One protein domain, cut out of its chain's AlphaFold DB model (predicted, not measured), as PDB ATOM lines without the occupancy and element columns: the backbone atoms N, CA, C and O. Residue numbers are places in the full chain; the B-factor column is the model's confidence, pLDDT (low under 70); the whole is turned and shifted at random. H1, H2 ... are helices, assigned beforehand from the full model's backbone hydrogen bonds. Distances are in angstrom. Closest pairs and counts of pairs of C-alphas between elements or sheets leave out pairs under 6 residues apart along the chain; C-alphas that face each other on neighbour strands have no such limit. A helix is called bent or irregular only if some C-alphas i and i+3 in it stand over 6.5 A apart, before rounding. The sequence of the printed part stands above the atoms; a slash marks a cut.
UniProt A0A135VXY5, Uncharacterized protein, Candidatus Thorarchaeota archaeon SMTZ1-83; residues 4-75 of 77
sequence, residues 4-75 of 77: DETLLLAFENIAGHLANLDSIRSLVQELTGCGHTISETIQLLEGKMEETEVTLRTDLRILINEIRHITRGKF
ATOM      1  N   ASP A   4      -0.485 -18.465 -24.073       94.88
ATOM      2  CA  ASP A   4      -0.270 -19.247 -25.289       94.88
ATOM      3  C   ASP A   4      -1.590 -19.602 -25.981       94.88
ATOM      4  O   ASP A   4      -1.751 -19.359 -27.173       94.88
ATOM      5  N   GLU A   5      -2.586 -20.086 -25.231       95.38
ATOM      6  CA  GLU A   5      -3.915 -20.392 -25.783       95.38
ATOM      7  C   GLU A   5      -4.591 -19.146 -26.368       95.38
ATOM      8  O   GLU A   5      -5.271 -19.215 -27.387       95.38
ATOM      9  N   THR A   6      -4.407 -17.988 -25.731       95.75
ATOM     10  CA  THR A   6      -4.962 -16.721 -26.224       95.75
ATOM     11  C   THR A   6      -4.248 -16.247 -27.485       95.75
ATOM     12  O   THR A   6      -4.913 -15.766 -28.397       95.75
ATOM     13  N   LEU A   7      -2.922 -16.380 -27.544       96.75
ATOM     14  CA  LEU A   7      -2.131 -16.003 -28.711       96.75
ATOM     15  C   LEU A   7      -2.473 -16.884 -29.922       96.75
ATOM     16  O   LEU A   7      -2.701 -16.357 -31.011       96.75
ATOM     17  N   LEU A   8      -2.564 -18.201 -29.719       97.00
ATOM     18  CA  LEU A   8      -2.929 -19.158 -30.766       97.00
ATOM     19  C   LEU A   8      -4.350 -18.914 -31.280       97.00
ATOM     20  O   LEU A   8      -4.541 -18.796 -32.487       97.00
ATOM     21  N   LEU A   9      -5.327 -18.747 -30.381       96.81
ATOM     22  CA  LEU A   9      -6.708 -18.461 -30.776       96.81
ATOM     23  C   LEU A   9      -6.821 -17.132 -31.539       96.81
ATOM     24  O   LEU A   9      -7.514 -17.056 -32.550       96.81
ATOM     25  N   ALA A  10      -6.125 -16.086 -31.081       97.19
ATOM     26  CA  ALA A  10      -6.116 -14.798 -31.770       97.19
ATOM     27  C   ALA A  10      -5.563 -14.924 -33.195       97.19
ATOM     28  O   ALA A  10      -6.122 -14.354 -34.128       97.19
ATOM     29  N   PHE A  11      -4.484 -15.691 -33.368       97.88
ATOM     30  CA  PHE A  11      -3.912 -15.965 -34.679       97.88
ATOM     31  C   PHE A  11      -4.883 -16.739 -35.581       97.88
ATOM     32  O   PHE A  11      -5.080 -16.347 -36.729       97.88
ATOM     33  N   GLU A  12      -5.522 -17.794 -35.071       97.69
ATOM     34  CA  GLU A  12      -6.501 -18.585 -35.827       97.69
ATOM     35  C   GLU A  12      -7.687 -17.738 -36.309       97.69
ATOM     36  O   GLU A  12      -8.077 -17.844 -37.473       97.69
ATOM     37  N   ASN A  13      -8.199 -16.841 -35.460       97.38
ATOM     38  CA  ASN A  13      -9.324 -15.959 -35.791       97.38
ATOM     39  C   ASN A  13      -9.020 -14.994 -36.946       97.38
ATOM     40  O   ASN A  13      -9.930 -14.613 -37.683       97.38
ATOM     41  N   ILE A  14      -7.760 -14.586 -37.111       96.69
ATOM     42  CA  ILE A  14      -7.370 -13.562 -38.091       96.69
ATOM     43  C   ILE A  14      -6.574 -14.116 -39.270       96.69
ATOM     44  O   ILE A  14      -6.335 -13.370 -40.215       96.69
ATOM     45  N   ALA A  15      -6.153 -15.385 -39.244       95.94
ATOM     46  CA  ALA A  15      -5.224 -15.960 -40.221       95.94
ATOM     47  C   ALA A  15      -5.674 -15.761 -41.679       95.94
ATOM     48  O   ALA A  15      -4.848 -15.491 -42.546       95.94
ATOM     49  N   GLY A  16      -6.983 -15.833 -41.948       94.88
ATOM     50  CA  GLY A  16      -7.557 -15.594 -43.279       94.88
ATOM     51  C   GLY A  16      -7.517 -14.135 -43.758       94.88
ATOM     52  O   GLY A  16      -7.835 -13.864 -44.913       94.88
ATOM     53  N   HIS A  17      -7.141 -13.196 -42.889       94.06
ATOM     54  CA  HIS A  17      -7.065 -11.760 -43.164       94.06
ATOM     55  C   HIS A  17      -5.627 -11.230 -43.239       94.06
ATOM     56  O   HIS A  17      -5.437 -10.069 -43.598       94.06
ATOM     57  N   LEU A  18      -4.627 -12.051 -42.899       95.75
ATOM     58  CA  LEU A  18      -3.227 -11.635 -42.852       95.75
ATOM     59  C   LEU A  18      -2.590 -11.658 -44.240       95.75
ATOM     60  O   LEU A  18      -2.661 -12.663 -44.947       95.75
ATOM     61  N   ALA A  19      -1.890 -10.580 -44.594       95.44
ATOM     62  CA  ALA A  19      -1.075 -10.552 -45.808       95.44
ATOM     63  C   ALA A  19       0.250 -11.317 -45.623       95.44
ATOM     64  O   ALA A  19       0.744 -11.938 -46.561       95.44
ATOM     65  N   ASN A  20       0.806 -11.304 -44.407       95.44
ATOM     66  CA  ASN A  20       2.083 -11.924 -44.041       95.44
ATOM     67  C   ASN A  20       1.886 -13.140 -43.123       95.44
ATOM     68  O   ASN A  20       2.476 -13.222 -42.042       95.44
ATOM     69  N   LEU A  21       1.040 -14.085 -43.544       96.62
ATOM     70  CA  LEU A  21       0.641 -15.240 -42.734       96.62
ATOM     71  C   LEU A  21       1.834 -16.026 -42.164       96.62
ATOM     72  O   LEU A  21       1.848 -16.321 -40.972       96.62
ATOM     73  N   ASP A  22       2.833 -16.349 -42.986       96.44
ATOM     74  CA  ASP A  22       3.973 -17.173 -42.561       96.44
ATOM     75  C   ASP A  22       4.890 -16.447 -41.571       96.44
ATOM     76  O   ASP A  22       5.350 -17.042 -40.590       96.44
ATOM     77  N   SER A  23       5.103 -15.144 -41.773       95.56
ATOM     78  CA  SER A  23       5.883 -14.304 -40.860       95.56
ATOM     79  C   SER A  23       5.211 -14.206 -39.492       95.56
ATOM     80  O   SER A  23       5.862 -14.378 -38.463       95.56
ATOM     81  N   ILE A  24       3.893 -13.982 -39.471       96.69
ATOM     82  CA  ILE A  24       3.125 -13.920 -38.224       96.69
ATOM     83  C   ILE A  24       3.055 -15.295 -37.555       96.69
ATOM     84  O   ILE A  24       3.234 -15.385 -36.345       96.69
ATOM     85  N   ARG A  25       2.867 -16.380 -38.319       97.44
ATOM     86  CA  ARG A  25       2.884 -17.752 -37.792       97.44
ATOM     87  C   ARG A  25       4.206 -18.067 -37.097       97.44
ATOM     88  O   ARG A  25       4.190 -18.605 -35.994       97.44
ATOM     89  N   SER A  26       5.324 -17.720 -37.730       95.88
ATOM     90  CA  SER A  26       6.663 -17.946 -37.173       95.88
ATOM     91  C   SER A  26       6.846 -17.185 -35.860       95.88
ATOM     92  O   SER A  26       7.310 -17.754 -34.878       95.88
ATOM     93  N   LEU A  27       6.395 -15.929 -35.808       95.12
ATOM     94  CA  LEU A  27       6.439 -15.114 -34.594       95.12
ATOM     95  C   LEU A  27       5.546 -15.673 -33.477       95.12
ATOM     96  O   LEU A  27       5.947 -15.714 -32.320       95.12
ATOM     97  N   VAL A  28       4.339 -16.139 -33.808       96.00
ATOM     98  CA  VAL A  28       3.438 -16.788 -32.843       96.00
ATOM     99  C   VAL A  28       4.081 -18.049 -32.268       96.00
ATOM    100  O   VAL A  28       4.032 -18.257 -31.058       96.00
ATOM    101  N   GLN A  29       4.715 -18.866 -33.110       95.38
ATOM    102  CA  GLN A  29       5.429 -20.066 -32.674       95.38
ATOM    103  C   GLN A  29       6.629 -19.738 -31.781       95.38
ATOM    104  O   GLN A  29       6.844 -20.445 -30.804       95.38
ATOM    105  N   GLU A  30       7.372 -18.670 -32.084       94.38
ATOM    106  CA  GLU A  30       8.497 -18.198 -31.268       94.38
ATOM    107  C   GLU A  30       8.045 -17.746 -29.876       94.38
ATOM    108  O   GLU A  30       8.712 -18.041 -28.894       94.38
ATOM    109  N   LEU A  31       6.910 -17.049 -29.785       94.62
ATOM    110  CA  LEU A  31       6.397 -16.514 -28.521       94.62
ATOM    111  C   LEU A  31       5.665 -17.563 -27.671       94.62
ATOM    112  O   LEU A  31       5.551 -17.397 -26.454       94.62
ATOM    113  N   THR A  32       5.169 -18.629 -28.300       93.81
ATOM    114  CA  THR A  32       4.484 -19.738 -27.622       93.81
ATOM    115  C   THR A  32       5.494 -20.587 -26.853       93.81
ATOM    116  O   THR A  32       6.539 -20.957 -27.378       93.81
ATOM    117  N   GLY A  33       5.189 -20.946 -25.604       88.81
ATOM    118  CA  GLY A  33       6.078 -21.766 -24.779       88.81
ATOM    119  C   GLY A  33       7.213 -20.997 -24.093       88.81
ATOM    120  O   GLY A  33       7.940 -21.588 -23.295       88.81
ATOM    121  N   CYS A  34       7.336 -19.683 -24.310       89.88
ATOM    122  CA  CYS A  34       8.280 -18.832 -23.574       89.88
ATOM    123  C   CYS A  34       7.836 -18.517 -22.135       89.88
ATOM    124  O   CYS A  34       8.599 -17.929 -21.372       89.88
ATOM    125  N   GLY A  35       6.607 -18.879 -21.751       89.06
ATOM    126  CA  GLY A  35       6.070 -18.590 -20.418       89.06
ATOM    127  C   GLY A  35       5.722 -17.116 -20.191       89.06
ATOM    128  O   GLY A  35       5.527 -16.708 -19.048       89.06
ATOM    129  N   HIS A  36       5.625 -16.322 -21.261       93.25
ATOM    130  CA  HIS A  36       5.247 -14.917 -21.184       93.25
ATOM    131  C   HIS A  36       3.798 -14.746 -20.715       93.25
ATOM    132  O   HIS A  36       2.883 -15.501 -21.055       93.25
ATOM    133  N   THR A  37       3.552 -13.682 -19.969       94.75
ATOM    134  CA  THR A  37       2.211 -13.147 -19.755       94.75
ATOM    135  C   THR A  37       1.666 -12.537 -21.053       94.75
ATOM    136  O   THR A  37       2.406 -12.191 -21.978       94.75
ATOM    137  N   ILE A  38       0.348 -12.338 -21.123       94.38
ATOM    138  CA  ILE A  38      -0.272 -11.618 -22.247       94.38
ATOM    139  C   ILE A  38       0.283 -10.206 -22.402       94.38
ATOM    140  O   ILE A  38       0.478  -9.750 -23.526       94.38
ATOM    141  N   SER A  39       0.547  -9.515 -21.293       94.69
ATOM    142  CA  SER A  39       1.084  -8.157 -21.349       94.69
ATOM    143  C   SER A  39       2.483  -8.136 -21.964       94.69
ATOM    144  O   SER A  39       2.750  -7.296 -22.817       94.69
ATOM    145  N   GLU A  40       3.353  -9.072 -21.577       96.19
ATOM    146  CA  GLU A  40       4.695  -9.214 -22.159       96.19
ATOM    147  C   GLU A  40       4.620  -9.594 -23.641       96.19
ATOM    148  O   GLU A  40       5.301  -8.998 -24.467       96.19
ATOM    149  N   THR A  41       3.718 -10.512 -24.002       95.69
ATOM    150  CA  THR A  41       3.478 -10.893 -25.403       95.69
ATOM    151  C   THR A  41       3.080  -9.678 -26.246       95.69
ATOM    152  O   THR A  41       3.633  -9.465 -27.321       95.69
ATOM    153  N   ILE A  42       2.155  -8.845 -25.755       96.19
ATOM    154  CA  ILE A  42       1.741  -7.616 -26.448       96.19
ATOM    155  C   ILE A  42       2.920  -6.649 -26.594       96.19
ATOM    156  O   ILE A  42       3.115  -6.126 -27.686       96.19
ATOM    157  N   GLN A  43       3.720  -6.441 -25.544       96.31
ATOM    158  CA  GLN A  43       4.889  -5.555 -25.607       96.31
ATOM    159  C   GLN A  43       5.923  -6.029 -26.638       96.31
ATOM    160  O   GLN A  43       6.461  -5.214 -27.383       96.31
ATOM    161  N   LEU A  44       6.170  -7.338 -26.730       95.62
ATOM    162  CA  LEU A  44       7.078  -7.912 -27.729       95.62
ATOM    163  C   LEU A  44       6.559  -7.698 -29.159       95.62
ATOM    164  O   LEU A  44       7.326  -7.322 -30.048       95.62
ATOM    165  N   LEU A  45       5.255  -7.883 -29.383       95.94
ATOM    166  CA  LEU A  45       4.627  -7.613 -30.680       95.94
ATOM    167  C   LEU A  45       4.684  -6.120 -31.042       95.94
ATOM    168  O   LEU A  45       4.968  -5.787 -32.191       95.94
ATOM    169  N   GLU A  46       4.450  -5.227 -30.075       95.81
ATOM    170  CA  GLU A  46       4.565  -3.773 -30.258       95.81
ATOM    171  C   GLU A  46       6.006  -3.361 -30.595       95.81
ATOM    172  O   GLU A  46       6.203  -2.594 -31.534       95.81
ATOM    173  N   GLY A  47       7.016  -3.941 -29.939       95.19
ATOM    174  CA  GLY A  47       8.422  -3.725 -30.300       95.19
ATOM    175  C   GLY A  47       8.734  -4.172 -31.733       95.19
ATOM    176  O   GLY A  47       9.347  -3.438 -32.507       95.19
ATOM    177  N   LYS A  48       8.213  -5.334 -32.156       93.69
ATOM    178  CA  LYS A  48       8.393  -5.840 -33.528       93.69
ATOM    179  C   LYS A  48       7.785  -4.916 -34.591       93.69
ATOM    180  O   LYS A  48       8.253  -4.877 -35.728       93.69
ATOM    181  N   MET A  49       6.745  -4.157 -34.255       93.12
ATOM    182  CA  MET A  49       6.125  -3.209 -35.185       93.12
ATOM    183  C   MET A  49       7.052  -2.048 -35.564       93.12
ATOM    184  O   MET A  49       6.926  -1.514 -36.672       93.12
ATOM    185  N   GLU A  50       7.965  -1.647 -34.677       89.44
ATOM    186  CA  GLU A  50       8.902  -0.545 -34.927       89.44
ATOM    187  C   GLU A  50       9.962  -0.923 -35.971       89.44
ATOM    188  O   GLU A  50      10.353  -0.092 -36.789       89.44
ATOM    189  N   GLU A  51      10.343  -2.200 -36.010       88.88
ATOM    190  CA  GLU A  51      11.424  -2.737 -36.848       88.88
ATOM    191  C   GLU A  51      10.954  -3.280 -38.207       88.88
ATOM    192  O   GLU A  51      11.764  -3.717 -39.024       88.88
ATOM    193  N   THR A  52       9.643  -3.295 -38.459       90.69
ATOM    194  CA  THR A  52       9.047  -3.977 -39.616       90.69
ATOM    195  C   THR A  52       8.410  -3.023 -40.623       90.69
ATOM    196  O   THR A  52       8.081  -1.869 -40.332       90.69
ATOM    197  N   GLU A  53       8.237  -3.521 -41.848       92.56
ATOM    198  CA  GLU A  53       7.573  -2.806 -42.934       92.56
ATOM    199  C   GLU A  53       6.067  -2.601 -42.687       92.56
ATOM    200  O   GLU A  53       5.435  -3.273 -41.872       92.56
ATOM    201  N   VAL A  54       5.468  -1.659 -43.422       90.44
ATOM    202  CA  VAL A  54       4.098  -1.165 -43.186       90.44
ATOM    203  C   VAL A  54       3.034  -2.272 -43.233       90.44
ATOM    204  O   VAL A  54       2.095  -2.258 -42.430       90.44
ATOM    205  N   THR A  55       3.168  -3.235 -44.146       90.62
ATOM    206  CA  THR A  55       2.205  -4.337 -44.292       90.62
ATOM    207  C   THR A  55       2.260  -5.274 -43.088       90.62
ATOM    208  O   THR A  55       1.233  -5.523 -42.460       90.62
ATOM    209  N   LEU A  56       3.460  -5.707 -42.692       93.25
ATOM    210  CA  LEU A  56       3.651  -6.567 -41.524       93.25
ATOM    211  C   LEU A  56       3.241  -5.860 -40.224       93.25
ATOM    212  O   LEU A  56       2.601  -6.458 -39.362       93.25
ATOM    213  N   ARG A  57       3.506  -4.556 -40.112       96.38
ATOM    214  CA  ARG A  57       3.015  -3.724 -39.004       96.38
ATOM    215  C   ARG A  57       1.488  -3.722 -38.905       96.38
ATOM    216  O   ARG A  57       0.941  -3.708 -37.802       96.38
ATOM    217  N   THR A  58       0.789  -3.715 -40.039       96.00
ATOM    218  CA  THR A  58      -0.679  -3.769 -40.061       96.00
ATOM    219  C   THR A  58      -1.178  -5.118 -39.557       96.00
ATOM    220  O   THR A  58      -2.041  -5.140 -38.681       96.00
ATOM    221  N   ASP A  59      -0.582  -6.211 -40.028       97.00
ATOM    222  CA  ASP A  59      -0.891  -7.573 -39.584       97.00
ATOM    223  C   ASP A  59      -0.643  -7.760 -38.074       97.00
ATOM    224  O   ASP A  59      -1.508  -8.266 -37.355       97.00
ATOM    225  N   LEU A  60       0.483  -7.254 -37.554       97.25
ATOM    226  CA  LEU A  60       0.791  -7.251 -36.116       97.25
ATOM    227  C   LEU A  60      -0.253  -6.477 -35.302       97.25
ATOM    228  O   LEU A  60      -0.682  -6.926 -34.239       97.25
ATOM    229  N   ARG A  61      -0.718  -5.330 -35.811       97.06
ATOM    230  CA  ARG A  61      -1.759  -4.537 -35.146       97.06
ATOM    231  C   ARG A  61      -3.102  -5.269 -35.101       97.06
ATOM    232  O   ARG A  61      -3.813  -5.150 -34.103       97.06
ATOM    233  N   ILE A  62      -3.452  -6.008 -36.156       97.25
ATOM    234  CA  ILE A  62      -4.656  -6.853 -36.182       97.25
ATOM    235  C   ILE A  62      -4.538  -7.945 -35.108       97.25
ATOM    236  O   ILE A  62      -5.454  -8.086 -34.297       97.25
ATOM    237  N   LEU A  63      -3.387  -8.621 -35.018       97.81
ATOM    238  CA  LEU A  63      -3.121  -9.634 -33.990       97.81
ATOM    239  C   LEU A  63      -3.244  -9.085 -32.565       97.81
ATOM    240  O   LEU A  63      -3.968  -9.649 -31.747       97.81
ATOM    241  N   ILE A  64      -2.596  -7.956 -32.264       97.44
ATOM    242  CA  ILE A  64      -2.675  -7.324 -30.938       97.44
ATOM    243  C   ILE A  64      -4.121  -6.960 -30.582       97.44
ATOM    244  O   ILE A  64      -4.554  -7.149 -29.441       97.44
ATOM    245  N   ASN A  65      -4.883  -6.428 -31.540       97.31
ATOM    246  CA  ASN A  65      -6.278  -6.069 -31.312       97.31
ATOM    247  C   ASN A  65      -7.145  -7.290 -31.003       97.31
ATOM    248  O   ASN A  65      -7.966  -7.213 -30.089       97.31
ATOM    249  N   GLU A  66      -6.924  -8.407 -31.693       97.00
ATOM    250  CA  GLU A  66      -7.645  -9.651 -31.438       97.00
ATOM    251  C   GLU A  66      -7.296 -10.246 -30.065       97.00
ATOM    252  O   GLU A  66      -8.190 -10.585 -29.288       97.00
ATOM    253  N   ILE A  67      -6.013 -10.252 -29.675       96.56
ATOM    254  CA  ILE A  67      -5.591 -10.642 -28.315       96.56
ATOM    255  C   ILE A  67      -6.313  -9.781 -27.268       96.56
ATOM    256  O   ILE A  67      -6.865 -10.284 -26.282       96.56
ATOM    257  N   ARG A  68      -6.352  -8.460 -27.482       95.38
ATOM    258  CA  ARG A  68      -7.059  -7.518 -26.602       95.38
ATOM    259  C   ARG A  68      -8.576  -7.727 -26.608       95.38
ATOM    260  O   ARG A  68      -9.214  -7.393 -25.612       95.38
ATOM    261  N   HIS A  69      -9.160  -8.212 -27.700       94.00
ATOM    262  CA  HIS A  69     -10.583  -8.524 -27.796       94.00
ATOM    263  C   HIS A  69     -10.918  -9.774 -26.977       94.00
ATOM    264  O   HIS A  69     -11.748  -9.701 -26.070       94.00
ATOM    265  N   ILE A  70     -10.193 -10.874 -27.196       94.25
ATOM    266  CA  ILE A  70     -10.366 -12.143 -26.474       94.25
ATOM    267  C   ILE A  70     -10.150 -11.961 -24.966       94.25
ATOM    268  O   ILE A  70     -10.897 -12.504 -24.149       94.25
ATOM    269  N   THR A  71      -9.135 -11.191 -24.568       91.12
ATOM    270  CA  THR A  71      -8.862 -10.936 -23.144       91.12
ATOM    271  C   THR A  71      -9.918 -10.059 -22.479       91.12
ATOM    272  O   THR A  71     -10.269 -10.321 -21.331       91.12
ATOM    273  N   ARG A  72     -10.473  -9.063 -23.184       87.12
ATOM    274  CA  ARG A  72     -11.561  -8.217 -22.664       87.12
ATOM    275  C   ARG A  72     -12.910  -8.931 -22.631       87.12
ATOM    276  O   ARG A  72     -13.644  -8.758 -21.663       87.12
ATOM    277  N   GLY A  73     -13.210  -9.771 -23.622       68.56
ATOM    278  CA  GLY A  73     -14.448 -10.559 -23.683       68.56
ATOM    279  C   GLY A  73     -14.637 -11.510 -22.494       68.56
ATOM    280  O   GLY A  73     -15.764 -11.844 -22.152       68.56
ATOM    281  N   LYS A  74     -13.555 -11.874 -21.793       56.53
ATOM    282  CA  LYS A  74     -13.602 -12.677 -20.558       56.53
ATOM    283  C   LYS A  74     -14.067 -11.920 -19.308       56.53
ATOM    284  O   LYS A  74     -14.311 -12.562 -18.296       56.53
ATOM    285  N   PHE A  75     -14.184 -10.591 -19.357       48.97
ATOM    286  CA  PHE A  75     -14.672  -9.768 -18.241       48.97
ATOM    287  C   PHE A  75     -16.118  -9.281 -18.435       48.97
ATOM    288  O   PHE A  75     -16.611  -8.491 -17.636       48.97
TER     289      PHE A  75
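Overview. This is residues 4 to 75 of the 77 residues of an uncharacterized protein of Candidatus Thorarchaeota archaeon SMTZ1-83 (UniProt A0A135VXY5). Two helical hairpins, H1 with H2 and H3 with H4, are stacked face to face as two layers, and the helices of one layer cross those of the other steeply. The layers meet chiefly where H1 crosses H4, the longest helix, while H2 and H3 come close to the opposite layer more lightly. The printed part has 72 residues with four named helices, in the order H1, H2, H3, H4, and no named strand; its class is all helix. It is compact, with a radius of gyration of the C-alphas of 11.2 A, and spans 33 by 23 by 18 A.

Along the chain. Find C-alpha 4 at (-0.270, -19.247, -25.289); from there H1 runs through residues 4 to 17, 20.5 A from first to last C-alpha. H1 is irregular: C-alphas 13 and 16 are 7.7 A apart. After a tight link of 3 residues, H2 takes residues 21 to 31, 15.4 A long. A short link of 6 residues leads to H3, residues 38 to 50, 19.2 A long, which begins at C-alpha 38 at (-0.272, -11.618, -22.247). Another tight link of 3 residues brings you to H4, residues 54 to 73, 28.5 A long, ending at C-alpha 73 at (-14.448, -10.559, -23.683).

Arrangement. Start with H1 and H2, a helical hairpin: they touch, closest at the C-alphas of Ala 15 and Leu 21, 6.4 A apart, and run opposite ways at a shallow tilt of 6 degrees. H1 also touches H4, here with residues 62 to 71 of H4 alone; the closest C-alphas are those of Ala 10 and Glu 66, 5.4 A apart, at a steep tilt of 52 degrees, opposite ways. H2 and H4 are close but not clearly touching, with the C-alphas of Ile 24 and Leu 60 closest at 7.4 A. H2 and H3 are also close but not clearly touching, with the C-alphas of Leu 31 and Thr 41 closest at 7.1 A. H3 and H4 form the second helical hairpin: residues 56 to 64 of H4 alone touch H3, closest at the C-alphas of Met 49 and Arg 57, 5.0 A apart, at a shallow tilt of 16 degrees, opposite ways. The helix packing is mostly aligned, but only just, with 2 of 3 touching pairs at a shallow tilt. In H2 and H4 every O i to N i+4 pair is within hydrogen-bond range; in H1 it is 8 of 10 and in H3 8 of 9.

Size, cuts and confidence. Look for the two C-alphas farthest apart at Glu 53 and Phe 75, 34.0 A. The printed part has no cut, and no link is long. The mean pLDDT of the printed part is 93.3, and residues 73 to 75 are under 70.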